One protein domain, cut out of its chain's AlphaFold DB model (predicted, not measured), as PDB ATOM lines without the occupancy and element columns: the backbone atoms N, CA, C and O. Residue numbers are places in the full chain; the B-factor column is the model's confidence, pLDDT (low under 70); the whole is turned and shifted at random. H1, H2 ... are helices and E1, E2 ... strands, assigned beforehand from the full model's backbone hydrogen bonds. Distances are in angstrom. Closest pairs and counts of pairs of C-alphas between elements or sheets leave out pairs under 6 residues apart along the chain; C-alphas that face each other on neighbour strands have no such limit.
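AT A GLANCE: This is residues 71 to 235 of the 263 residues of an uncharacterized protein of Rubritalea squalenifaciens DSM 18772 (UniProt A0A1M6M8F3). Two strongly twisted sheets of five strands each lie partly face to face as two layers, with E2 and E3 of one sheet across from E8, E9 and the first part of E4 of the other. E1 and E10 come close along one side, while E5 at the other edge reaches past the first sheet; two very short helices sit at the rim, and long links run at the outside. The printed part has 165 residues, with ten named strands and two named helices that follow along the chain as E1 E2 E3 E4 E5 H1 E6 E7 H2 E8 E9 E10. One sheet, E5 E4 E8 E9 E10, is antiparallel throughout; the other, of E1, E2, E3, E6 and E7, is branched, with antiparallel pairs. The class is mostly strand, and the whole is compact, with a radius of gyration of the C-alphas of 16.7 A and spans of 48 by 40 by 26 A.

IN THESE COORDINATES: Find C-alpha 75 at (35.908, 29.108, -23.605), where E1, residues 75 to 77, begins. After a tight link, E2 takes residues 80 to 88, 25.8 A long. Beyond residues 89 to 110 comes E3, residues 111 to 122, 34.8 A, and then E4, residues 126 to 138, 32.4 A, which starts at C-alpha 126, (30.027, 26.793, -37.960), and bends by 55 degrees at residue 132. E5, residues 144 to 148, spans 12.9 A and is followed at once by H1, residues 149 to 152, 5.1 A. Read on to E6, residues 168 to 174, 19.5 A; E7, residues 179 to 181, 6.0 A; and H2, residues 183 to 186, 5.0 A. E8, residues 189 to 199, and E9, residues 203 to 213, measure 30.6 A and 31.7 A. E10, residues 223 to 231, runs 24.0 A and ends at C-alpha 231, (46.391, 20.175, -25.364).

HOW THE PARTS SIT: Start with the hairpin of E1 and E2, where N 75 is 2.8 A from O 82, within hydrogen-bond range. E2 and E3 form the next hairpin, at 159 degrees, with N 85 and O 116 2.8 A apart; E1 E2 E3 is a meander, each strand the antiparallel neighbour of the one before. On the other side of E3 from E2 you meet E6, with N 119 and O 171 at 2.9 A, and E7, with N 113 and O 179 at 2.8 A. In the other sheet, the hairpin of E4 and E5 has N 136 and O 145 at 2.8 A, and E4 and E8 have N 130 and O 196 at 2.9 A. E8 E9 E10 is a second meander of two hairpins, with N 193 and O 208 at 2.8 A, then N 209 and O 228 at 2.8 A. Between the sheets, the closest C-alphas of E2 and E9 are those of Ser 84 and Phe 210, 6.6 A apart. Those of E1 and E10 are Val 75 and Thr 227, 6.1 A, and those of E4 and E6 are Met 129 and Ala 171, 6.4 A. Residues 156 to 157 pair antiparallel with residues 128 to 129 of E4, and residues 159 to 160 with residues 169 to 170 of E6. E5 is apart from E2, E3 and E6. H1 stands at the level of E5's sheet, at a height over the sheet of 2.2 A, while H2 only grazes that sheet. Both helices are too short for a pair of O i and N i+4; each has one O i to N i+3 pair within range.

THE WHOLE: The C-alphas of Ile 97 and Glu 201, the two farthest apart, are 49.5 A from each other. The printed part has no cut. The links E2 to E3 and H1 to E6 are long; the C-alphas of residues 89 to 110 lie 15 to 27 A from the mean of all C-alphas. The mean pLDDT of the printed part is 80.8, and it is under 70 at residues 90 to 110, 164, 214 to 224, 226 and 231 to 235.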
ATOM      1  N   ARG A  71      25.380  27.454 -15.665       82.38
ATOM      2  CA  ARG A  71      26.366  27.438 -16.758       82.38
ATOM      3  C   ARG A  71      27.782  27.705 -16.248       82.38
ATOM      4  O   ARG A  71      27.945  28.452 -15.289       82.38
ATOM      5  N   THR A  72      28.781  27.092 -16.878       81.81
ATOM      6  CA  THR A  72      30.201  27.408 -16.663       81.81
ATOM      7  C   THR A  72      30.580  28.715 -17.351       81.81
ATOM      8  O   THR A  72      29.854  29.211 -18.220       81.81
ATOM      9  N   ASP A  73      31.786  29.193 -17.047       81.88
ATOM     10  CA  ASP A  73      32.475  30.167 -17.886       81.88
ATOM     11  C   ASP A  73      32.638  29.647 -19.322       81.88
ATOM     12  O   ASP A  73      32.668  28.433 -19.587       81.88
ATOM     13  N   VAL A  74      32.731  30.607 -20.236       84.56
ATOM     14  CA  VAL A  74      32.876  30.394 -21.674       84.56
ATOM     15  C   VAL A  74      34.348  30.228 -22.034       84.56
ATOM     16  O   VAL A  74      35.208  30.937 -21.516       84.56
ATOM     17  N   VAL A  75      34.614  29.314 -22.960       86.75
ATOM     18  CA  VAL A  75      35.908  29.108 -23.605       86.75
ATOM     19  C   VAL A  75      35.753  29.250 -25.104       86.75
ATOM     20  O   VAL A  75      34.893  28.603 -25.695       86.75
ATOM     21  N   ASP A  76      36.610  30.053 -25.722       87.94
ATOM     22  CA  ASP A  76      36.608  30.198 -27.170       87.94
ATOM     23  C   ASP A  76      37.468  29.120 -27.828       87.94
ATOM     24  O   ASP A  76      38.643  28.932 -27.515       87.94
ATOM     25  N   PHE A  77      36.860  28.414 -28.773       85.69
ATOM     26  CA  PHE A  77      37.462  27.355 -29.561       85.69
ATOM     27  C   PHE A  77      36.979  27.501 -31.004       85.69
ATOM     28  O   PHE A  77      35.787  27.412 -31.281       85.69
ATOM     29  N   VAL A  78      37.896  27.754 -31.944       87.62
ATOM     30  CA  VAL A  78      37.573  27.792 -33.390       87.62
ATOM     31  C   VAL A  78      36.492  28.840 -33.718       87.62
ATOM     32  O   VAL A  78      35.530  28.584 -34.444       87.62
ATOM     33  N   GLY A  79      36.601  30.029 -33.116       87.12
ATOM     34  CA  GLY A  79      35.599  31.092 -33.279       87.12
ATOM     35  C   GLY A  79      34.219  30.736 -32.716       87.12
ATOM     36  O   GLY A  79      33.221  31.320 -33.132       87.12
ATOM     37  N   THR A  80      34.164  29.754 -31.817       91.19
ATOM     38  CA  THR A  80      32.953  29.273 -31.157       91.19
ATOM     39  C   THR A  80      33.138  29.389 -29.655       91.19
ATOM     40  O   THR A  80      34.131  28.919 -29.110       91.19
ATOM     41  N   SER A  81      32.165  29.968 -28.976       93.12
ATOM     42  CA  SER A  81      32.132  30.059 -27.524       93.12
ATOM     43  C   SER A  81      31.495  28.794 -26.948       93.12
ATOM     44  O   SER A  81      30.295  28.563 -27.105       93.12
ATOM     45  N   ILE A  82      32.288  27.961 -26.281       92.12
ATOM     46  CA  ILE A  82      31.868  26.697 -25.675       92.12
ATOM     47  C   ILE A  82      31.698  26.875 -24.169       92.12
ATOM     48  O   ILE A  82      32.543  27.450 -23.484       92.12
ATOM     49  N   ARG A  83      30.607  26.339 -23.633       92.00
ATOM     50  CA  ARG A  83      30.348  26.266 -22.194       92.00
ATOM     51  C   ARG A  83      29.592  24.994 -21.854       92.00
ATOM     52  O   ARG A  83      28.924  24.397 -22.694       92.00
ATOM     53  N   SER A  84      29.653  24.604 -20.598       90.06
ATOM     54  CA  SER A  84      28.830  23.538 -20.050       90.06
ATOM     55  C   SER A  84      27.638  24.136 -19.317       90.06
ATOM     56  O   SER A  84      27.744  25.192 -18.695       90.06
ATOM     57  N   ALA A  85      26.506  23.446 -19.356       88.31
ATOM     58  CA  ALA A  85      25.329  23.772 -18.577       88.31
ATOM     59  C   ALA A  85      24.793  22.523 -17.875       88.31
ATOM     60  O   ALA A  85      24.856  21.408 -18.393       88.31
ATOM     61  N   VAL A  86      24.290  22.716 -16.664       84.75
ATOM     62  CA  VAL A  86      23.864  21.639 -15.779       84.75
ATOM     63  C   VAL A  86      22.501  21.972 -15.199       84.75
ATOM     64  O   VAL A  86      22.292  23.059 -14.659       84.75
ATOM     65  N   GLU A  87      21.583  21.016 -15.301       84.12
ATOM     66  CA  GLU A  87      20.222  21.114 -14.780       84.12
ATOM     67  C   GLU A  87      20.010  20.036 -13.698       84.12
ATOM     68  O   GLU A  87      19.997  18.835 -14.014       84.12
ATOM     69  N   PRO A  88      19.848  20.416 -12.419       77.81
ATOM     70  CA  PRO A  88      19.538  19.461 -11.359       77.81
ATOM     71  C   PRO A  88      18.149  18.853 -11.585       77.81
ATOM     72  O   PRO A  88      17.176  19.574 -11.774       77.81
ATOM     73  N   GLN A  89      18.033  17.523 -11.548       78.00
ATOM     74  CA  GLN A  89      16.738  16.845 -11.728       78.00
ATOM     75  C   GLN A  89      16.022  16.534 -10.410       78.00
ATOM     76  O   GLN A  89      14.847  16.170 -10.415       78.00
ATOM     77  N   LYS A  90      16.723  16.623  -9.275       64.31
ATOM     78  CA  LYS A  90      16.173  16.359  -7.941       64.31
ATOM     79  C   LYS A  90      16.787  17.302  -6.910       64.31
ATOM     80  O   LYS A  90      17.975  17.583  -6.971       64.31
ATOM     81  N   GLY A  91      15.974  17.704  -5.934       52.41
ATOM     82  CA  GLY A  91      16.393  18.317  -4.673       52.41
ATOM     83  C   GLY A  91      15.268  19.137  -4.035       52.41
ATOM     84  O   GLY A  91      14.295  19.504  -4.693       52.41
ATOM     85  N   LYS A  92      15.360  19.371  -2.721       41.59
ATOM     86  CA  LYS A  92      14.423  20.239  -1.992       41.59
ATOM     87  C   LYS A  92      14.819  21.689  -2.267       41.59
ATOM     88  O   LYS A  92      15.979  22.039  -2.069       41.59
ATOM     89  N   GLY A  93      13.880  22.507  -2.742       40.72
ATOM     90  CA  GLY A  93      14.131  23.926  -2.981       40.72
ATOM     91  C   GLY A  93      14.608  24.605  -1.699       40.72
ATOM     92  O   GLY A  93      13.960  24.490  -0.660       40.72
ATOM     93  N   SER A  94      15.747  25.285  -1.766       41.19
ATOM     94  CA  SER A  94      16.209  26.176  -0.710       41.19
ATOM     95  C   SER A  94      16.136  27.604  -1.205       41.19
ATOM     96  O   SER A  94      16.626  27.909  -2.289       41.19
ATOM     97  N   VAL A  95      15.544  28.475  -0.399       39.94
ATOM     98  CA  VAL A  95      15.509  29.908  -0.673       39.94
ATOM     99  C   VAL A  95      16.809  30.510  -0.143       39.94
ATOM    100  O   VAL A  95      16.991  30.613   1.067       39.94
ATOM    101  N   ALA A  96      17.721  30.893  -1.036       42.03
ATOM    102  CA  ALA A  96      18.870  31.716  -0.669       42.03
ATOM    103  C   ALA A  96      18.433  33.192  -0.653       42.03
ATOM    104  O   ALA A  96      18.130  33.770  -1.693       42.03
ATOM    105  N   ILE A  97      18.355  33.795   0.538       42.38
ATOM    106  CA  ILE A  97      17.844  35.168   0.744       42.38
ATOM    107  C   ILE A  97      18.906  36.246   0.451       42.38
ATOM    108  O   ILE A  97      18.596  37.430   0.465       42.38
ATOM    109  N   ASP A  98      20.142  35.887   0.105       38.44
ATOM    110  CA  ASP A  98      21.246  36.859   0.124       38.44
ATOM    111  C   ASP A  98      21.229  37.901  -1.021       38.44
ATOM    112  O   ASP A  98      22.049  38.814  -1.051       38.44
ATOM    113  N   ARG A  99      20.280  37.814  -1.973       37.62
ATOM    114  CA  ARG A  99      20.106  38.808  -3.062       37.62
ATOM    115  C   ARG A  99      18.662  39.114  -3.482       37.62
ATOM    116  O   ARG A  99      18.461  39.713  -4.532       37.62
ATOM    117  N   MET A 100      17.642  38.728  -2.708       31.19
ATOM    118  CA  MET A 100      16.225  38.899  -3.109       31.19
ATOM    119  C   MET A 100      15.884  38.286  -4.490       31.19
ATOM    120  O   MET A 100      14.906  38.670  -5.130       31.19
ATOM    121  N   ILE A 101      16.678  37.310  -4.946       37.28
ATOM    122  CA  ILE A 101      16.393  36.487  -6.121       37.28
ATOM    123  C   ILE A 101      15.866  35.155  -5.594       37.28
ATOM    124  O   ILE A 101      16.582  34.408  -4.929       37.28
ATOM    125  N   TYR A 102      14.588  34.878  -5.845       32.31
ATOM    126  CA  TYR A 102      13.944  33.628  -5.453       32.31
ATOM    127  C   TYR A 102      14.457  32.487  -6.336       32.31
ATOM    128  O   TYR A 102      13.861  32.161  -7.360       32.31
ATOM    129  N   TYR A 103      15.569  31.871  -5.947       41.75
ATOM    130  CA  TYR A 103      15.996  30.618  -6.551       41.75
ATOM    131  C   TYR A 103      15.215  29.469  -5.915       41.75
ATOM    132  O   TYR A 103      15.372  29.174  -4.734       41.75
ATOM    133  N   ALA A 104      14.414  28.760  -6.708       38.06
ATOM    134  CA  ALA A 104      14.037  27.382  -6.398       38.06
ATOM    135  C   ALA A 104      15.228  26.465  -6.744       38.06
ATOM    136  O   ALA A 104      15.147  25.613  -7.622       38.06
ATOM    137  N   GLY A 105      16.378  26.722  -6.120       42.62
ATOM    138  CA  GLY A 105      17.625  25.994  -6.330       42.62
ATOM    139  C   GLY A 105      17.868  25.058  -5.156       42.62
ATOM    140  O   GLY A 105      17.617  25.407  -4.009       42.62
ATOM    141  N   THR A 106      18.300  23.842  -5.433       49.00
ATOM    142  CA  THR A 106      18.552  22.793  -4.445       49.00
ATOM    143  C   THR A 106      19.745  23.174  -3.553       49.00
ATOM    144  O   THR A 106      20.852  23.292  -4.076       49.00
ATOM    145  N   ALA A 107      19.557  23.357  -2.237       47.78
ATOM    146  CA  ALA A 107      20.675  23.588  -1.294       47.78
ATOM    147  C   ALA A 107      21.659  22.415  -1.292       47.78
ATOM    148  O   ALA A 107      22.868  22.598  -1.193       47.78
ATOM    149  N   ASP A 108      21.130  21.202  -1.438       53.50
ATOM    150  CA  ASP A 108      21.919  19.990  -1.568       53.50
ATOM    151  C   ASP A 108      21.924  19.571  -3.037       53.50
ATOM    152  O   ASP A 108      20.949  19.047  -3.571       53.50
ATOM    153  N   LEU A 109      23.042  19.849  -3.698       60.84
ATOM    154  CA  LEU A 109      23.346  19.485  -5.085       60.84
ATOM    155  C   LEU A 109      23.827  18.034  -5.204       60.84
ATOM    156  O   LEU A 109      24.674  17.707  -6.030       60.84
ATOM    157  N   ASP A 110      23.300  17.169  -4.348       68.50
ATOM    158  CA  ASP A 110      23.494  15.736  -4.452       68.50
ATOM    159  C   ASP A 110      22.368  15.195  -5.327       68.50
ATOM    160  O   ASP A 110      21.188  15.288  -4.973       68.50
ATOM    161  N   GLY A 111      22.709  14.619  -6.475       71.50
ATOM    162  CA  GLY A 111      21.686  13.975  -7.275       71.50
ATOM    163  C   GLY A 111      22.007  13.774  -8.743       71.50
ATOM    164  O   GLY A 111      23.118  14.022  -9.209       71.50
ATOM    165  N   PRO A 112      20.997  13.295  -9.482       82.69
ATOM    166  CA  PRO A 112      21.065  13.214 -10.921       82.69
ATOM    167  C   PRO A 112      21.031  14.610 -11.541       82.69
ATOM    168  O   PRO A 112      20.092  15.384 -11.333       82.69
ATOM    169  N   PHE A 113      22.009  14.872 -12.390       83.75
ATOM    170  CA  PHE A 113      22.094  16.059 -13.218       83.75
ATOM    171  C   PHE A 113      21.880  15.698 -14.683       83.75
ATOM    172  O   PHE A 113      22.422  14.705 -15.173       83.75
ATOM    173  N   LYS A 114      21.127  16.531 -15.402       88.69
ATOM    174  CA  LYS A 114      21.252  16.588 -16.858       88.69
ATOM    175  C   LYS A 114      22.423  17.498 -17.175       88.69
ATOM    176  O   LYS A 114      22.451  18.647 -16.738       88.69
ATOM    177  N   TRP A 115      23.380  16.969 -17.919       89.75
ATOM    178  CA  TRP A 115      24.561  17.708 -18.332       89.75
ATOM    179  C   TRP A 115      24.485  17.987 -19.825       89.75
ATOM    180  O   TRP A 115      24.207  17.085 -20.618       89.75
ATOM    181  N   GLN A 116      24.749  19.228 -20.215       94.56
ATOM    182  CA  GLN A 116      24.811  19.623 -21.611       94.56
ATOM    183  C   GLN A 116      26.040  20.484 -21.893       94.56
ATOM    184  O   GLN A 116      26.539  21.197 -21.026       94.56
ATOM    185  N   ILE A 117      26.533  20.394 -23.118       94.69
ATOM    186  CA  ILE A 117      27.603  21.225 -23.649       94.69
ATOM    187  C   ILE A 117      26.976  22.086 -24.739       94.69
ATOM    188  O   ILE A 117      26.359  21.578 -25.677       94.69
ATOM    189  N   GLU A 118      27.091  23.395 -24.572       95.56
ATOM    190  CA  GLU A 118      26.574  24.402 -25.485       95.56
ATOM    191  C   GLU A 118      27.754  25.012 -26.238       95.56
ATOM    192  O   GLU A 118      28.688  25.531 -25.625       95.56
ATOM    193  N   ALA A 119      27.695  24.971 -27.562       95.81
ATOM    194  CA  ALA A 119      28.620  25.668 -28.435       95.81
ATOM    195  C   ALA A 119      27.856  26.780 -29.154       95.81
ATOM    196  O   ALA A 119      26.838  26.513 -29.792       95.81
ATOM    197  N   ILE A 120      28.322  28.019 -29.024       95.00
ATOM    198  CA  ILE A 120      27.704  29.215 -29.600       95.00
ATOM    199  C   ILE A 120      28.632  29.749 -30.685       95.00
ATOM    200  O   ILE A 120      29.765  30.128 -30.403       95.00
ATOM    201  N   GLY A 121      28.142  29.772 -31.917       93.69
ATOM    202  CA  GLY A 121      28.857  30.251 -33.090       93.69
ATOM    203  C   GLY A 121      28.183  31.461 -33.728       93.69
ATOM    204  O   GLY A 121      27.198  32.013 -33.221       93.69
ATOM    205  N   GLU A 122      28.718  31.855 -34.875       93.00
ATOM    206  CA  GLU A 122      28.107  32.842 -35.756       93.00
ATOM    207  C   GLU A 122      27.383  32.138 -36.908       93.00
ATOM    208  O   GLU A 122      27.786  31.070 -37.383       93.00
ATOM    209  N   GLN A 123      26.309  32.755 -37.391       91.25
ATOM    210  CA  GLN A 123      25.555  32.213 -38.513       91.25
ATOM    211  C   GLN A 123      26.432  32.095 -39.768       91.25
ATOM    212  O   GLN A 123      27.074  33.058 -40.181       91.25
ATOM    213  N   GLY A 124      26.438  30.902 -40.371       89.56
ATOM    214  CA  GLY A 124      27.201  30.611 -41.587       89.56
ATOM    215  C   GLY A 124      28.701  30.391 -41.380       89.56
ATOM    216  O   GLY A 124      29.415  30.248 -42.356       89.56
ATOM    217  N   LYS A 125      29.219  30.363 -40.143       93.75
ATOM    218  CA  LYS A 125      30.639  30.031 -39.899       93.75
ATOM    219  C   LYS A 125      30.833  28.591 -39.439       93.75
ATOM    220  O   LYS A 125      31.726  27.893 -39.920       93.75
ATOM    221  N   GLN A 126      30.002  28.149 -38.499       95.88
ATOM    222  CA  GLN A 126      30.027  26.793 -37.960       95.88
ATOM    223  C   GLN A 126      28.901  25.940 -38.549       95.88
ATOM    224  O   GLN A 126      27.753  26.374 -38.628       95.88
ATOM    225  N   VAL A 127      29.240  24.710 -38.936       96.38
ATOM    226  CA  VAL A 127      28.328  23.739 -39.553       96.38
ATOM    227  C   VAL A 127      27.813  22.758 -38.505       96.38
ATOM    228  O   VAL A 127      26.604  22.596 -38.336       96.38
ATOM    229  N   SER A 128      28.718  22.097 -37.777       97.69
ATOM    230  CA  SER A 128      28.338  21.095 -36.780       97.69
ATOM    231  C   SER A 128      29.332  20.972 -35.630       97.69
ATOM    232  O   SER A 128      30.510  21.303 -35.742       97.69
ATOM    233  N   MET A 129      28.834  20.457 -34.511       97.94
ATOM    234  CA  MET A 129      29.610  20.009 -33.363       97.94
ATOM    235  C   MET A 129      29.492  18.487 -33.246       97.94
ATOM    236  O   MET A 129      28.390  17.946 -33.312       97.94
ATOM    237  N   GLN A 130      30.600  17.783 -33.024       97.75
ATOM    238  CA  GLN A 130      30.597  16.358 -32.692       97.75
ATOM    239  C   GLN A 130      31.402  16.102 -31.419       97.75
ATOM    240  O   GLN A 130      32.560  16.495 -31.315       97.75
ATOM    241  N   VAL A 131      30.805  15.385 -30.469       97.38
ATOM    242  CA  VAL A 131      31.508  14.910 -29.273       97.38
ATOM    243  C   VAL A 131      31.948  13.472 -29.518       97.38
ATOM    244  O   VAL A 131      31.124  12.604 -29.795       97.38
ATOM    245  N   HIS A 132      33.258  13.230 -29.479       97.00
ATOM    246  CA  HIS A 132      33.841  11.915 -29.776       97.00
ATOM    247  C   HIS A 132      34.065  11.074 -28.527       97.00
ATOM    248  O   HIS A 132      34.007   9.855 -28.603       97.00
ATOM    249  N   GLU A 133      34.334  11.703 -27.390       96.38
ATOM    250  CA  GLU A 133      34.539  11.003 -26.127       96.38
ATOM    251  C   GLU A 133      34.177  11.934 -24.975       96.38
ATOM    252  O   GLU A 133      34.411  13.143 -25.057       96.38
ATOM    253  N   VAL A 134      33.617  11.380 -23.903       96.06
ATOM    254  CA  VAL A 134      33.433  12.088 -22.637       96.06
ATOM    255  C   VAL A 134      34.006  11.249 -21.509       96.06
ATOM    256  O   VAL A 134      33.630  10.095 -21.338       96.06
ATOM    257  N   GLN A 135      34.868  11.849 -20.698       95.19
ATOM    258  CA  GLN A 135      35.382  11.270 -19.465       95.19
ATOM    259  C   GLN A 135      34.872  12.064 -18.271       95.19
ATOM    260  O   GLN A 135      34.958  13.291 -18.238       95.19
ATOM    261  N   ILE A 136      34.396  11.360 -17.255       92.44
ATOM    262  CA  ILE A 136      33.956  11.947 -15.997       92.44
ATOM    263  C   ILE A 136      34.890  11.463 -14.905       92.44
ATOM    264  O   ILE A 136      35.023  10.264 -14.675       92.44
ATOM    265  N   LYS A 137      35.553  12.410 -14.245       92.88
ATOM    266  CA  LYS A 137      36.552  12.152 -13.208       92.88
ATOM    267  C   LYS A 137      36.111  12.775 -11.897       92.88
ATOM    268  O   LYS A 137      35.875  13.977 -11.842       92.88
ATOM    269  N   ALA A 138      36.074  11.977 -10.837       91.38
ATOM    270  CA  ALA A 138      35.929  12.455  -9.469       91.38
ATOM    271  C   ALA A 138      37.247  12.275  -8.713       91.38
ATOM    272  O   ALA A 138      37.833  11.190  -8.670       91.38
ATOM    273  N   THR A 139      37.732  13.347  -8.098       90.38
ATOM    274  CA  THR A 139      39.058  13.353  -7.464       90.38
ATOM    275  C   THR A 139      39.133  12.534  -6.180       90.38
ATOM    276  O   THR A 139      40.175  11.919  -5.926       90.38
ATOM    277  N   ARG A 140      38.064  12.511  -5.375       89.31
ATOM    278  CA  ARG A 140      38.064  11.879  -4.049       89.31
ATOM    279  C   ARG A 140      37.636  10.420  -4.089       89.31
ATOM    280  O   ARG A 140      38.325   9.585  -3.517       89.31
ATOM    281  N   THR A 141      36.565  10.104  -4.815       89.62
ATOM    282  CA  THR A 141      36.103   8.717  -5.018       89.62
ATOM    283  C   THR A 141      36.922   7.960  -6.059       89.62
ATOM    284  O   THR A 141      36.741   6.757  -6.206       89.62
ATOM    285  N   LYS A 142      37.822   8.644  -6.788       93.44
ATOM    286  CA  LYS A 142      38.601   8.087  -7.913       93.44
ATOM    287  C   LYS A 142      37.726   7.481  -9.012       93.44
ATOM    288  O   LYS A 142      38.203   6.689  -9.819       93.44
ATOM    289  N   ARG A 143      36.450   7.870  -9.052       90.94
ATOM    290  CA  ARG A 143      35.505   7.454 -10.080       90.94
ATOM    291  C   ARG A 143      35.978   7.982 -11.428       90.94
ATOM    292  O   ARG A 143      36.248   9.176 -11.562       90.94
ATOM    293  N   LEU A 144      36.082   7.076 -12.391       93.00
ATOM    294  CA  LEU A 144      36.373   7.367 -13.783       93.00
ATOM    295  C   LEU A 144      35.334   6.642 -14.630       93.00
ATOM    296  O   LEU A 144      35.325   5.416 -14.694       93.00
ATOM    297  N   GLU A 145      34.461   7.411 -15.258       92.44
ATOM    298  CA  GLU A 145      33.485   6.912 -16.223       92.44
ATOM    299  C   GLU A 145      33.884   7.447 -17.599       92.44
ATOM    300  O   GLU A 145      34.228   8.622 -17.723       92.44
ATOM    301  N   SER A 146      33.885   6.595 -18.623       94.50
ATOM    302  CA  SER A 146      34.167   7.006 -20.000       94.50
ATOM    303  C   SER A 146      33.016   6.599 -20.906       94.50
ATOM    304  O   SER A 146      32.495   5.488 -20.807       94.50
ATOM    305  N   TYR A 147      32.626   7.521 -21.775       94.31
ATOM    306  CA  TYR A 147      31.581   7.360 -22.768       94.31
ATOM    307  C   TYR A 147      32.223   7.513 -24.145       94.31
ATOM    308  O   TYR A 147      32.592   8.632 -24.524       94.31
ATOM    309  N   PRO A 148      32.392   6.413 -24.891       95.69
ATOM    310  CA  PRO A 148      32.967   6.466 -26.221       95.69
ATOM    311  C   PRO A 148      31.931   6.955 -27.243       95.69
ATOM    312  O   PRO A 148      30.723   6.985 -26.978       95.69
ATOM    313  N   LYS A 149      32.411   7.337 -28.428       95.12
ATOM    314  CA  LYS A 149      31.636   7.957 -29.516       95.12
ATOM    315  C   LYS A 149      30.325   7.239 -29.826       95.12
ATOM    316  O   LYS A 149      29.310   7.885 -30.078       95.12
ATOM    317  N   GLU A 150      30.334   5.912 -29.789       95.44
ATOM    318  CA  GLU A 150      29.201   5.056 -30.143       95.44
ATOM    319  C   GLU A 150      27.994   5.288 -29.221       95.44
ATOM    320  O   GLU A 150      26.855   5.076 -29.630       95.44
ATOM    321  N   MET A 151      28.232   5.767 -27.995       94.75
ATOM    322  CA  MET A 151      27.194   6.082 -27.010       94.75
ATOM    323  C   MET A 151      26.730   7.542 -27.060       94.75
ATOM    324  O   MET A 151      25.699   7.875 -26.479       94.75
ATOM    325  N   LEU A 152      27.488   8.417 -27.723       94.81
ATOM    326  CA  LEU A 152      27.279   9.870 -27.720       94.81
ATOM    327  C   LEU A 152      26.483  10.354 -28.940       94.81
ATOM    328  O   LEU A 152      26.033  11.495 -28.978       94.81
ATOM    329  N   GLY A 153      26.251   9.485 -29.922       94.12
ATOM    330  CA  GLY A 153      25.446   9.800 -31.096       94.12
ATOM    331  C   GLY A 153      26.218  10.527 -32.202       94.12
ATOM    332  O   GLY A 153      27.439  10.431 -32.331       94.12
ATOM    333  N   GLY A 154      25.467  11.186 -33.084       95.56
ATOM    334  CA  GLY A 154      25.996  11.803 -34.299       95.56
ATOM    335  C   GLY A 154      26.423  13.267 -34.136       95.56
ATOM    336  O   GLY A 154      26.285  13.851 -33.062       95.56
ATOM    337  N   PRO A 155      26.926  13.883 -35.219       97.31
ATOM    338  CA  PRO A 155      27.141  15.324 -35.281       97.31
ATOM    339  C   PRO A 155      25.833  16.098 -35.066       97.31
ATOM    340  O   PRO A 155      24.786  15.726 -35.593       97.31
ATOM    341  N   ILE A 156      25.914  17.202 -34.329       97.69
ATOM    342  CA  ILE A 156      24.812  18.119 -34.033       97.69
ATOM    343  C   ILE A 156      25.010  19.378 -34.870       97.69
ATOM    344  O   ILE A 156      26.069  20.000 -34.807       97.69
ATOM    345  N   ALA A 157      24.008  19.745 -35.663       97.44
ATOM    346  CA  ALA A 157      24.057  20.958 -36.471       97.44
ATOM    347  C   ALA A 157      23.957  22.218 -35.597       97.44
ATOM    348  O   ALA A 157      23.302  22.215 -34.553       97.44
ATOM    349  N   PHE A 158      24.596  23.298 -36.041       96.31
ATOM    350  CA  PHE A 158      24.388  24.622 -35.461       96.31
ATOM    351  C   PHE A 158      23.050  25.191 -35.940       96.31
ATOM    352  O   PHE A 158      22.840  25.393 -37.135       96.31
ATOM    353  N   GLU A 159      22.148  25.471 -35.003       94.88
ATOM    354  CA  GLU A 159      20.824  26.020 -35.295       94.88
ATOM    355  C   GLU A 159      20.754  27.507 -34.918       94.88
ATOM    356  O   GLU A 159      21.327  27.907 -33.901       94.88
ATOM    357  N   PRO A 160      20.057  28.357 -35.695       92.88
ATOM    358  CA  PRO A 160      19.856  29.757 -35.334       92.88
ATOM    359  C   PRO A 160      19.189  29.903 -33.964       92.88
ATOM    360  O   PRO A 160      18.186  29.246 -33.665       92.88
ATOM    361  N   VAL A 161      19.713  30.805 -33.132       89.94
ATOM    362  CA  VAL A 161      19.076  31.141 -31.856       89.94
ATOM    363  C   VAL A 161      17.729  31.817 -32.137       89.94
ATOM    364  O   VAL A 161      17.601  32.625 -33.054       89.94
ATOM    365  N   LYS A 162      16.698  31.495 -31.343       83.31
ATOM    366  CA  LYS A 162      15.321  31.996 -31.547       83.31
ATOM    367  C   LYS A 162      15.204  33.523 -31.527       83.31
ATOM    368  O   LYS A 162      14.226  34.065 -32.049       83.31
ATOM    369  N   ASP A 163      16.178  34.217 -30.945       82.94
ATOM    370  CA  ASP A 163      16.268  35.666 -31.036       82.94
ATOM    371  C   ASP A 163      16.682  36.088 -32.451       82.94
ATOM    372  O   ASP A 163      17.860  36.077 -32.816       82.94
ATOM    373  N   LYS A 164      15.677  36.509 -33.230       67.62
ATOM    374  CA  LYS A 164      15.805  36.965 -34.623       67.62
ATOM    375  C   LYS A 164      16.788  38.123 -34.814       67.62
ATOM    376  O   LYS A 164      17.152  38.402 -35.952       67.62
ATOM    377  N   LYS A 165      17.169  38.838 -33.750       77.25
ATOM    378  CA  LYS A 165      18.143  39.938 -33.830       77.25
ATOM    379  C   LYS A 165      19.588  39.473 -33.653       77.25
ATOM    380  O   LYS A 165      20.501  40.243 -33.938       77.25
ATOM    381  N   SER A 166      19.806  38.250 -33.176       83.06
ATOM    382  CA  SER A 166      21.144  37.714 -32.961       83.06
ATOM    383  C   SER A 166      21.644  36.995 -34.216       83.06
ATOM    384  O   SER A 166      20.977  36.106 -34.730       83.06
ATOM    385  N   ASN A 167      22.847  37.336 -34.690       90.62
ATOM    386  CA  ASN A 167      23.541  36.586 -35.750       90.62
ATOM    387  C   ASN A 167      24.213  35.309 -35.197       90.62
ATOM    388  O   ASN A 167      25.317  34.943 -35.600       90.62
ATOM    389  N   LYS A 168      23.603  34.697 -34.175       93.44
ATOM    390  CA  LYS A 168      24.192  33.613 -33.391       93.44
ATOM    391  C   LYS A 168      23.528  32.291 -33.733       93.44
ATOM    392  O   LYS A 168      22.308  32.208 -33.889       93.44
ATOM    393  N   THR A 169      24.338  31.251 -33.777       95.25
ATOM    394  CA  THR A 169      23.888  29.866 -33.885       95.25
ATOM    395  C   THR A 169      24.348  29.088 -32.665       95.25
ATOM    396  O   THR A 169      25.350  29.431 -32.038       95.25
ATOM    397  N   THR A 170      23.619  28.038 -32.315       95.88
ATOM    398  CA  THR A 170      23.945  27.194 -31.171       95.88
ATOM    399  C   THR A 170      23.831  25.729 -31.554       95.88
ATOM    400  O   THR A 170      22.857  25.315 -32.178       95.88
ATOM    401  N   ALA A 171      24.802  24.932 -31.123       96.56
ATOM    402  CA  ALA A 171      24.711  23.482 -31.081       96.56
ATOM    403  C   ALA A 171      24.697  23.036 -29.612       96.56
ATOM    404  O   ALA A 171      25.510  23.495 -28.806       96.56
ATOM    405  N   VAL A 172      23.765  22.152 -29.247       96.38
ATOM    406  CA  VAL A 172      23.611  21.666 -27.865       96.38
ATOM    407  C   VAL A 172      23.774  20.156 -27.830       96.38
ATOM    408  O   VAL A 172      22.905  19.417 -28.291       96.38
ATOM    409  N   PHE A 173      24.871  19.698 -27.236       96.38
ATOM    410  CA  PHE A 173      25.097  18.292 -26.934       96.38
ATOM    411  C   PHE A 173      24.572  17.975 -25.539       96.38
ATOM    412  O   PHE A 173      24.919  18.657 -24.581       96.38
ATOM    413  N   ARG A 174      23.761  16.925 -25.405       95.31
ATOM    414  CA  ARG A 174      23.292  16.437 -24.104       95.31
ATOM    415  C   ARG A 174      23.952  15.107 -23.814       95.31
ATOM    416  O   ARG A 174      23.844  14.186 -24.620       95.31
ATOM    417  N   LEU A 175      24.606  15.013 -22.661       92.38
ATOM    418  CA  LEU A 175      25.180  13.755 -22.220       92.38
ATOM    419  C   LEU A 175      24.046  12.729 -22.039       92.38
ATOM    420  O   LEU A 175      23.014  13.073 -21.452       92.38
ATOM    421  N   PRO A 176      24.190  11.492 -22.546       89.12
ATOM    422  CA  PRO A 176      23.150  10.487 -22.407       89.12
ATOM    423  C   PRO A 176      22.952  10.108 -20.935       89.12
ATOM    424  O   PRO A 176      23.899   9.807 -20.212       89.12
ATOM    425  N   GLY A 177      21.690  10.076 -20.505       87.06
ATOM    426  CA  GLY A 177      21.310   9.683 -19.150       87.06
ATOM    427  C   GLY A 177      21.391  10.811 -18.120       87.06
ATOM    428  O   GLY A 177      21.353  11.996 -18.444       87.06
ATOM    429  N   LEU A 178      21.418  10.417 -16.847       85.50
ATOM    430  CA  LEU A 178      21.511  11.326 -15.710       85.50
ATOM    431  C   LEU A 178      22.825  11.081 -14.991       85.50
ATOM    432  O   LEU A 178      23.078   9.969 -14.527       85.50
ATOM    433  N   LEU A 179      23.630  12.128 -14.858       84.06
ATOM    434  CA  LEU A 179      24.890  12.035 -14.152       84.06
ATOM    435  C   LEU A 179      24.635  12.113 -12.652       84.06
ATOM    436  O   LEU A 179      24.235  13.158 -12.145       84.06
ATOM    437  N   GLN A 180      24.872  11.019 -11.936       84.94
ATOM    438  CA  GLN A 180      24.873  11.052 -10.478       84.94
ATOM    439  C   GLN A 180      26.148  11.750 -10.021       84.94
ATOM    440  O   GLN A 180      27.248  11.229 -10.226       84.94
ATOM    441  N   VAL A 181      26.008  12.930  -9.429       77.81
ATOM    442  CA  VAL A 181      27.123  13.645  -8.813       77.81
ATOM    443  C   VAL A 181      26.801  13.841  -7.346       77.81
ATOM    444  O   VAL A 181      25.713  14.293  -6.992       77.81
ATOM    445  N   TYR A 182      27.772  13.504  -6.505       80.50
ATOM    446  CA  TYR A 182      27.711  13.735  -5.071       80.50
ATOM    447  C   TYR A 182      28.894  14.622  -4.710       80.50
ATOM    448  O   TYR A 182      29.904  14.094  -4.247       80.50
ATOM    449  N   PRO A 183      28.848  15.945  -4.948       73.38
ATOM    450  CA  PRO A 183      30.030  16.798  -4.839       73.38
ATOM    451  C   PRO A 183      30.731  16.652  -3.478       73.38
ATOM    452  O   PRO A 183      31.956  16.522  -3.406       73.38
ATOM    453  N   LYS A 184      29.951  16.561  -2.390       77.88
ATOM    454  CA  LYS A 184      30.475  16.331  -1.035       77.88
ATOM    455  C   LYS A 184      31.236  15.020  -0.904       77.88
ATOM    456  O   LYS A 184      32.142  14.972  -0.084       77.88
ATOM    457  N   ALA A 185      30.846  13.972  -1.633       83.50
ATOM    458  CA  ALA A 185      31.457  12.643  -1.631       83.50
ATOM    459  C   ALA A 185      32.633  12.533  -2.620       83.50
ATOM    460  O   ALA A 185      33.675  11.967  -2.287       83.50
ATOM    461  N   ASP A 186      32.453  13.106  -3.808       84.06
ATOM    462  CA  ASP A 186      33.287  12.964  -5.000       84.06
ATOM    463  C   ASP A 186      34.481  13.928  -5.033       84.06
ATOM    464  O   ASP A 186      35.473  13.654  -5.716       84.06
ATOM    465  N   GLY A 187      34.436  15.021  -4.266       86.75
ATOM    466  CA  GLY A 187      35.423  16.095  -4.369       86.75
ATOM    467  C   GLY A 187      35.228  16.888  -5.662       86.75
ATOM    468  O   GLY A 187      34.107  17.036  -6.139       86.75
ATOM    469  N   LEU A 188      36.320  17.389  -6.247       86.94
ATOM    470  CA  LEU A 188      36.298  17.993  -7.582       86.94
ATOM    471  C   LEU A 188      35.811  16.962  -8.609       86.94
ATOM    472  O   LEU A 188      36.399  15.879  -8.713       86.94
ATOM    473  N   VAL A 189      34.788  17.340  -9.374       87.75
ATOM    474  CA  VAL A 189      34.225  16.548 -10.470       87.75
ATOM    475  C   VAL A 189      34.522  17.260 -11.780       87.75
ATOM    476  O   VAL A 189      34.205  18.438 -11.941       87.75
ATOM    477  N   SER A 190      35.138  16.556 -12.722       90.69
ATOM    478  CA  SER A 190      35.478  17.083 -14.041       90.69
ATOM    479  C   SER A 190      34.793  16.275 -15.132       90.69
ATOM    480  O   SER A 190      34.908  15.051 -15.152       90.69
ATOM    481  N   VAL A 191      34.137  16.969 -16.058       91.94
ATOM    482  CA  VAL A 191      33.658  16.424 -17.329       91.94
ATOM    483  C   VAL A 191      34.631  16.885 -18.406       91.94
ATOM    484  O   VAL A 191      34.800  18.081 -18.622       91.94
ATOM    485  N   ILE A 192      35.309  15.939 -19.040       94.31
ATOM    486  CA  ILE A 192      36.350  16.174 -20.037       94.31
ATOM    487  C   ILE A 192      35.832  15.609 -21.353       94.31
ATOM    488  O   ILE A 192      35.614  14.406 -21.457       94.31
ATOM    489  N   ALA A 193      35.582  16.467 -22.332       95.88
ATOM    490  CA  ALA A 193      34.974  16.085 -23.598       95.88
ATOM    491  C   ALA A 193      35.935  16.346 -24.756       95.88
ATOM    492  O   ALA A 193      36.510  17.426 -24.851       95.88
ATOM    493  N   LEU A 194      36.079  15.371 -25.649       96.25
ATOM    494  CA  LEU A 194      36.794  15.531 -26.909       96.25
ATOM    495  C   LEU A 194      35.814  16.052 -27.958       96.25
ATOM    496  O   LEU A 194      34.991  15.293 -28.484       96.25
ATOM    497  N   ILE A 195      35.887  17.349 -28.239       96.50
ATOM    498  CA  ILE A 195      34.919  18.060 -29.074       96.50
ATOM    499  C   ILE A 195      35.566  18.419 -30.403       96.50
ATOM    500  O   ILE A 195      36.642  19.004 -30.446       96.50
ATOM    501  N   GLU A 196      34.888  18.083 -31.492       97.38
ATOM    502  CA  GLU A 196      35.190  18.571 -32.830       97.38
ATOM    503  C   GLU A 196      34.167  19.634 -33.226       97.38
ATOM    504  O   GLU A 196      32.956  19.399 -33.148       97.38
ATOM    505  N   ILE A 197      34.659  20.786 -33.674       97.25
ATOM    506  CA  ILE A 197      33.847  21.824 -34.300       97.25
ATOM    507  C   ILE A 197      34.212  21.873 -35.775       97.25
ATOM    508  O   ILE A 197      35.347  22.185 -36.141       97.25
ATOM    509  N   LYS A 198      33.219  21.595 -36.616       97.38
ATOM    510  CA  LYS A 198      33.333  21.684 -38.063       97.38
ATOM    511  C   LYS A 198      32.767  23.018 -38.533       97.38
ATOM    512  O   LYS A 198      31.564  23.256 -38.416       97.38
ATOM    513  N   GLY A 199      33.631  23.874 -39.063       94.25
ATOM    514  CA  GLY A 199      33.267  25.068 -39.820       94.25
ATOM    515  C   GLY A 199      33.155  24.796 -41.319       94.25
ATOM    516  O   GLY A 199      33.348  23.667 -41.774       94.25
ATOM    517  N   GLU A 200      32.842  25.837 -42.090       91.38
ATOM    518  CA  GLU A 200      32.784  25.742 -43.557       91.38
ATOM    519  C   GLU A 200      34.167  25.473 -44.170       91.38
ATOM    520  O   GLU A 200      34.298  24.652 -45.075       91.38
ATOM    521  N   GLU A 201      35.206  26.122 -43.637       89.69
ATOM    522  CA  GLU A 201      36.570  26.049 -44.177       89.69
ATOM    523  C   GLU A 201      37.457  25.026 -43.460       89.69
ATOM    524  O   GLU A 201      38.323  24.405 -44.075       89.69
ATOM    525  N   LYS A 202      37.264  24.853 -42.148       93.06
ATOM    526  CA  LYS A 202      38.135  24.026 -41.307       93.06
ATOM    527  C   LYS A 202      37.370  23.248 -40.247       93.06
ATOM    528  O   LYS A 202      36.313  23.676 -39.792       93.06
ATOM    529  N   SER A 203      37.943  22.120 -39.841       95.25
ATOM    530  CA  SER A 203      37.491  21.324 -38.701       95.25
ATOM    531  C   SER A 203      38.649  21.181 -37.729       95.25
ATOM    532  O   SER A 203      39.742  20.802 -38.143       95.25
ATOM    533  N   ASP A 204      38.400  21.475 -36.460       95.06
ATOM    534  CA  ASP A 204      39.388  21.391 -35.387       95.06
ATOM    535  C   ASP A 204      38.785  20.565 -34.240       95.06
ATOM    536  O   ASP A 204      37.580  20.629 -33.967       95.06
ATOM    537  N   LYS A 205      39.622  19.773 -33.565       95.50
ATOM    538  CA  LYS A 205      39.205  18.814 -32.535       95.50
ATOM    539  C   LYS A 205      40.113  18.903 -31.318       95.50
ATOM    540  O   LYS A 205      41.320  18.775 -31.470       95.50
ATOM    541  N   GLU A 206      39.533  19.080 -30.132       93.75
ATOM    542  CA  GLU A 206      40.305  19.323 -28.911       93.75
ATOM    543  C   GLU A 206      39.606  18.819 -27.641       93.75
ATOM    544  O   GLU A 206      38.378  18.681 -27.595       93.75
ATOM    545  N   TRP A 207      40.393  18.534 -26.602       93.56
ATOM    546  CA  TRP A 207      39.867  18.200 -25.283       93.56
ATOM    547  C   TRP A 207      39.475  19.458 -24.512       93.56
ATOM    548  O   TRP A 207      40.268  20.378 -24.328       93.56
ATOM    549  N   ILE A 208      38.244  19.482 -24.006       91.81
ATOM    550  CA  ILE A 208      37.708  20.583 -23.209       91.81
ATOM    551  C   ILE A 208      37.246  20.042 -21.864       91.81
ATOM    552  O   ILE A 208      36.435  19.117 -21.785       91.81
ATOM    553  N   LYS A 209      37.764  20.633 -20.792       91.62
ATOM    554  CA  LYS A 209      37.492  20.246 -19.416       91.62
ATOM    555  C   LYS A 209      36.614  21.273 -18.723       91.62
ATOM    556  O   LYS A 209      37.003  22.419 -18.504       91.62
ATOM    557  N   PHE A 210      35.466  20.794 -18.272       89.69
ATOM    558  CA  PHE A 210      34.539  21.498 -17.402       89.69
ATOM    559  C   PHE A 210      34.700  20.945 -15.993       89.69
ATOM    560  O   PHE A 210      34.678  19.732 -15.790       89.69
ATOM    561  N   SER A 211      34.899  21.814 -15.009       86.31
ATOM    562  CA  SER A 211      35.202  21.395 -13.643       86.31
ATOM    563  C   SER A 211      34.230  22.018 -12.652       86.31
ATOM    564  O   SER A 211      33.967  23.218 -12.682       86.31
ATOM    565  N   MET A 212      33.694  21.188 -11.767       80.31
ATOM    566  CA  MET A 212      32.741  21.567 -10.735       80.31
ATOM    567  C   MET A 212      33.366  21.308  -9.371       80.31
ATOM    568  O   MET A 212      33.725  20.170  -9.052       80.31
ATOM    569  N   LEU A 213      33.492  22.364  -8.567       75.19
ATOM    570  CA  LEU A 213      33.914  22.230  -7.181       75.19
ATOM    571  C   LEU A 213      32.706  22.029  -6.262       75.19
ATOM    572  O   LEU A 213      31.710  22.749  -6.395       75.19
ATOM    573  N   PRO A 214      32.800  21.102  -5.295       67.56
ATOM    574  CA  PRO A 214      31.868  21.073  -4.187       67.56
ATOM    575  C   PRO A 214      32.051  22.337  -3.354       67.56
ATOM    576  O   PRO A 214      33.179  22.717  -3.043       67.56
ATOM    577  N   HIS A 215      30.946  22.973  -2.981       62.16
ATOM    578  CA  HIS A 215      30.998  24.017  -1.970       62.16
ATOM    579  C   HIS A 215      31.024  23.368  -0.579       62.16
ATOM    580  O   HIS A 215      30.244  22.452  -0.309       62.16
ATOM    581  N   GLU A 216      31.931  23.813   0.292       57.28
ATOM    582  CA  GLU A 216      32.040  23.297   1.666       57.28
ATOM    583  C   GLU A 216      30.926  23.865   2.565       57.28
ATOM    584  O   GLU A 216      30.357  23.146   3.391       57.28
ATOM    585  N   ASP A 217      30.532  25.122   2.335       57.41
ATOM    586  CA  ASP A 217      29.418  25.757   3.042       57.41
ATOM    587  C   ASP A 217      28.045  25.354   2.493       57.41
ATOM    588  O   ASP A 217      27.745  25.538   1.315       57.41
ATOM    589  N   LYS A 218      27.159  24.905   3.391       54.03
ATOM    590  CA  LYS A 218      25.778  24.471   3.094       54.03
ATOM    591  C   LYS A 218      24.854  25.575   2.558       54.03
ATOM    592  O   LYS A 218      23.749  25.271   2.123       54.03
ATOM    593  N   ASN A 219      25.285  26.835   2.622       53.09
ATOM    594  CA  ASN A 219      24.470  28.008   2.295       53.09
ATOM    595  C   ASN A 219      24.925  28.733   1.017       53.09
ATOM    596  O   ASN A 219      24.352  29.768   0.689       53.09
ATOM    597  N   GLN A 220      25.946  28.233   0.314       51.47
ATOM    598  CA  GLN A 220      26.461  28.864  -0.902       51.47
ATOM    599  C   GLN A 220      26.259  27.971  -2.126       51.47
ATOM    600  O   GLN A 220      26.248  26.742  -2.049       51.47
ATOM    601  N   GLU A 221      26.066  28.615  -3.274       54.31
ATOM    602  CA  GLU A 221      25.923  27.931  -4.553       54.31
ATOM    603  C   GLU A 221      27.259  27.301  -4.979       54.31
ATOM    604  O   GLU A 221      28.332  27.799  -4.637       54.31
ATOM    605  N   PHE A 222      27.217  26.196  -5.734       61.12
ATOM    606  CA  PHE A 222      28.441  25.640  -6.310       61.12
ATOM    607  C   PHE A 222      29.148  26.683  -7.174       61.12
ATOM    608  O   PHE A 222      28.517  27.547  -7.789       61.12
ATOM    609  N   LYS A 223      30.464  26.534  -7.298       63.06
ATOM    610  CA  LYS A 223      31.254  27.323  -8.231       63.06
ATOM    611  C   LYS A 223      31.772  26.408  -9.329       63.06
ATOM    612  O   LYS A 223      32.499  25.447  -9.068       63.06
ATOM    613  N   PHE A 224      31.388  26.709 -10.564       66.44
ATOM    614  CA  PHE A 224      32.123  26.173 -11.695       66.44
ATOM    615  C   PHE A 224      33.518  26.782 -11.695       66.44
ATOM    616  O   PHE A 224      33.686  27.986 -11.502       66.44
ATOM    617  N   LEU A 225      34.518  25.931 -11.878       72.50
ATOM    618  CA  LEU A 225      35.844  26.406 -12.215       72.50
ATOM    619  C   LEU A 225      35.857  26.855 -13.680       72.50
ATOM    620  O   LEU A 225      35.047  26.350 -14.467       72.50
ATOM    621  N   PRO A 226      36.782  27.759 -14.049       69.44
ATOM    622  CA  PRO A 226      36.978  28.137 -15.436       69.44
ATOM    623  C   PRO A 226      37.101  26.898 -16.319       69.44
ATOM    624  O   PRO A 226      37.778  25.928 -15.962       69.44
ATOM    625  N   THR A 227      36.420  26.927 -17.458       75.75
ATOM    626  CA  THR A 227      36.563  25.895 -18.483       75.75
ATOM    627  C   THR A 227      37.986  25.968 -19.051       75.75
ATOM    628  O   THR A 227      38.536  27.055 -19.227       75.75
ATOM    629  N   VAL A 228      38.609  24.816 -19.311       77.69
ATOM    630  CA  VAL A 228      40.014  24.719 -19.743       77.69
ATOM    631  C   VAL A 228      40.111  23.884 -21.018       77.69
ATOM    632  O   VAL A 228      39.412  22.879 -21.137       77.69
ATOM    633  N   ILE A 229      40.984  24.271 -21.949       72.94
ATOM    634  CA  ILE A 229      41.347  23.460 -23.119       72.94
ATOM    635  C   ILE A 229      42.586  22.627 -22.755       72.94
ATOM    636  O   ILE A 229      43.571  23.173 -22.254       72.94
ATOM    637  N   GLU A 230      42.549  21.311 -22.957       74.38
ATOM    638  CA  GLU A 230      43.665  20.406 -22.653       74.38
ATOM    639  C   GLU A 230      44.401  19.984 -23.933       74.38
ATOM    640  O   GLU A 230      43.959  19.083 -24.631       74.38
ATOM    641  N   TYR A 231      45.571  20.564 -24.211       64.81
ATOM    642  CA  TYR A 231      46.391  20.175 -25.364       64.81
ATOM    643  C   TYR A 231      47.289  18.987 -25.006       64.81
ATOM    644  O   TYR A 231      48.116  19.075 -24.096       64.81
ATOM    645  N   GLY A 232      47.143  17.860 -25.708       53.75
ATOM    646  CA  GLY A 232      47.996  16.679 -25.496       53.75
ATOM    647  C   GLY A 232      47.934  16.105 -24.071       53.75
ATOM    648  O   GLY A 232      48.903  15.511 -23.605       53.75
ATOM    649  N   GLY A 233      46.816  16.310 -23.362       51.50
ATOM    650  CA  GLY A 233      46.633  15.890 -21.968       51.50
ATOM    651  C   GLY A 233      47.186  16.862 -20.917       51.50
ATOM    652  O   GLY A 233      47.106  16.566 -19.724       51.50
ATOM    653  N   ALA A 234      47.718  18.019 -21.326       48.28
ATOM    654  CA  ALA A 234      48.134  19.085 -20.423       48.28
ATOM    655  C   ALA A 234      47.085  20.216 -20.404       48.28
ATOM    656  O   ALA A 234      46.744  20.752 -21.461       48.28
ATOM    657  N   PRO A 235      46.568  20.614 -19.228       52.50
ATOM    658  CA  PRO A 235      45.620  21.717 -19.135       52.50
ATOM    659  C   PRO A 235      46.301  23.043 -19.482       52.50
ATOM    660  O   PRO A 235      47.261  23.438 -18.821       52.50
TER     661      PRO A 235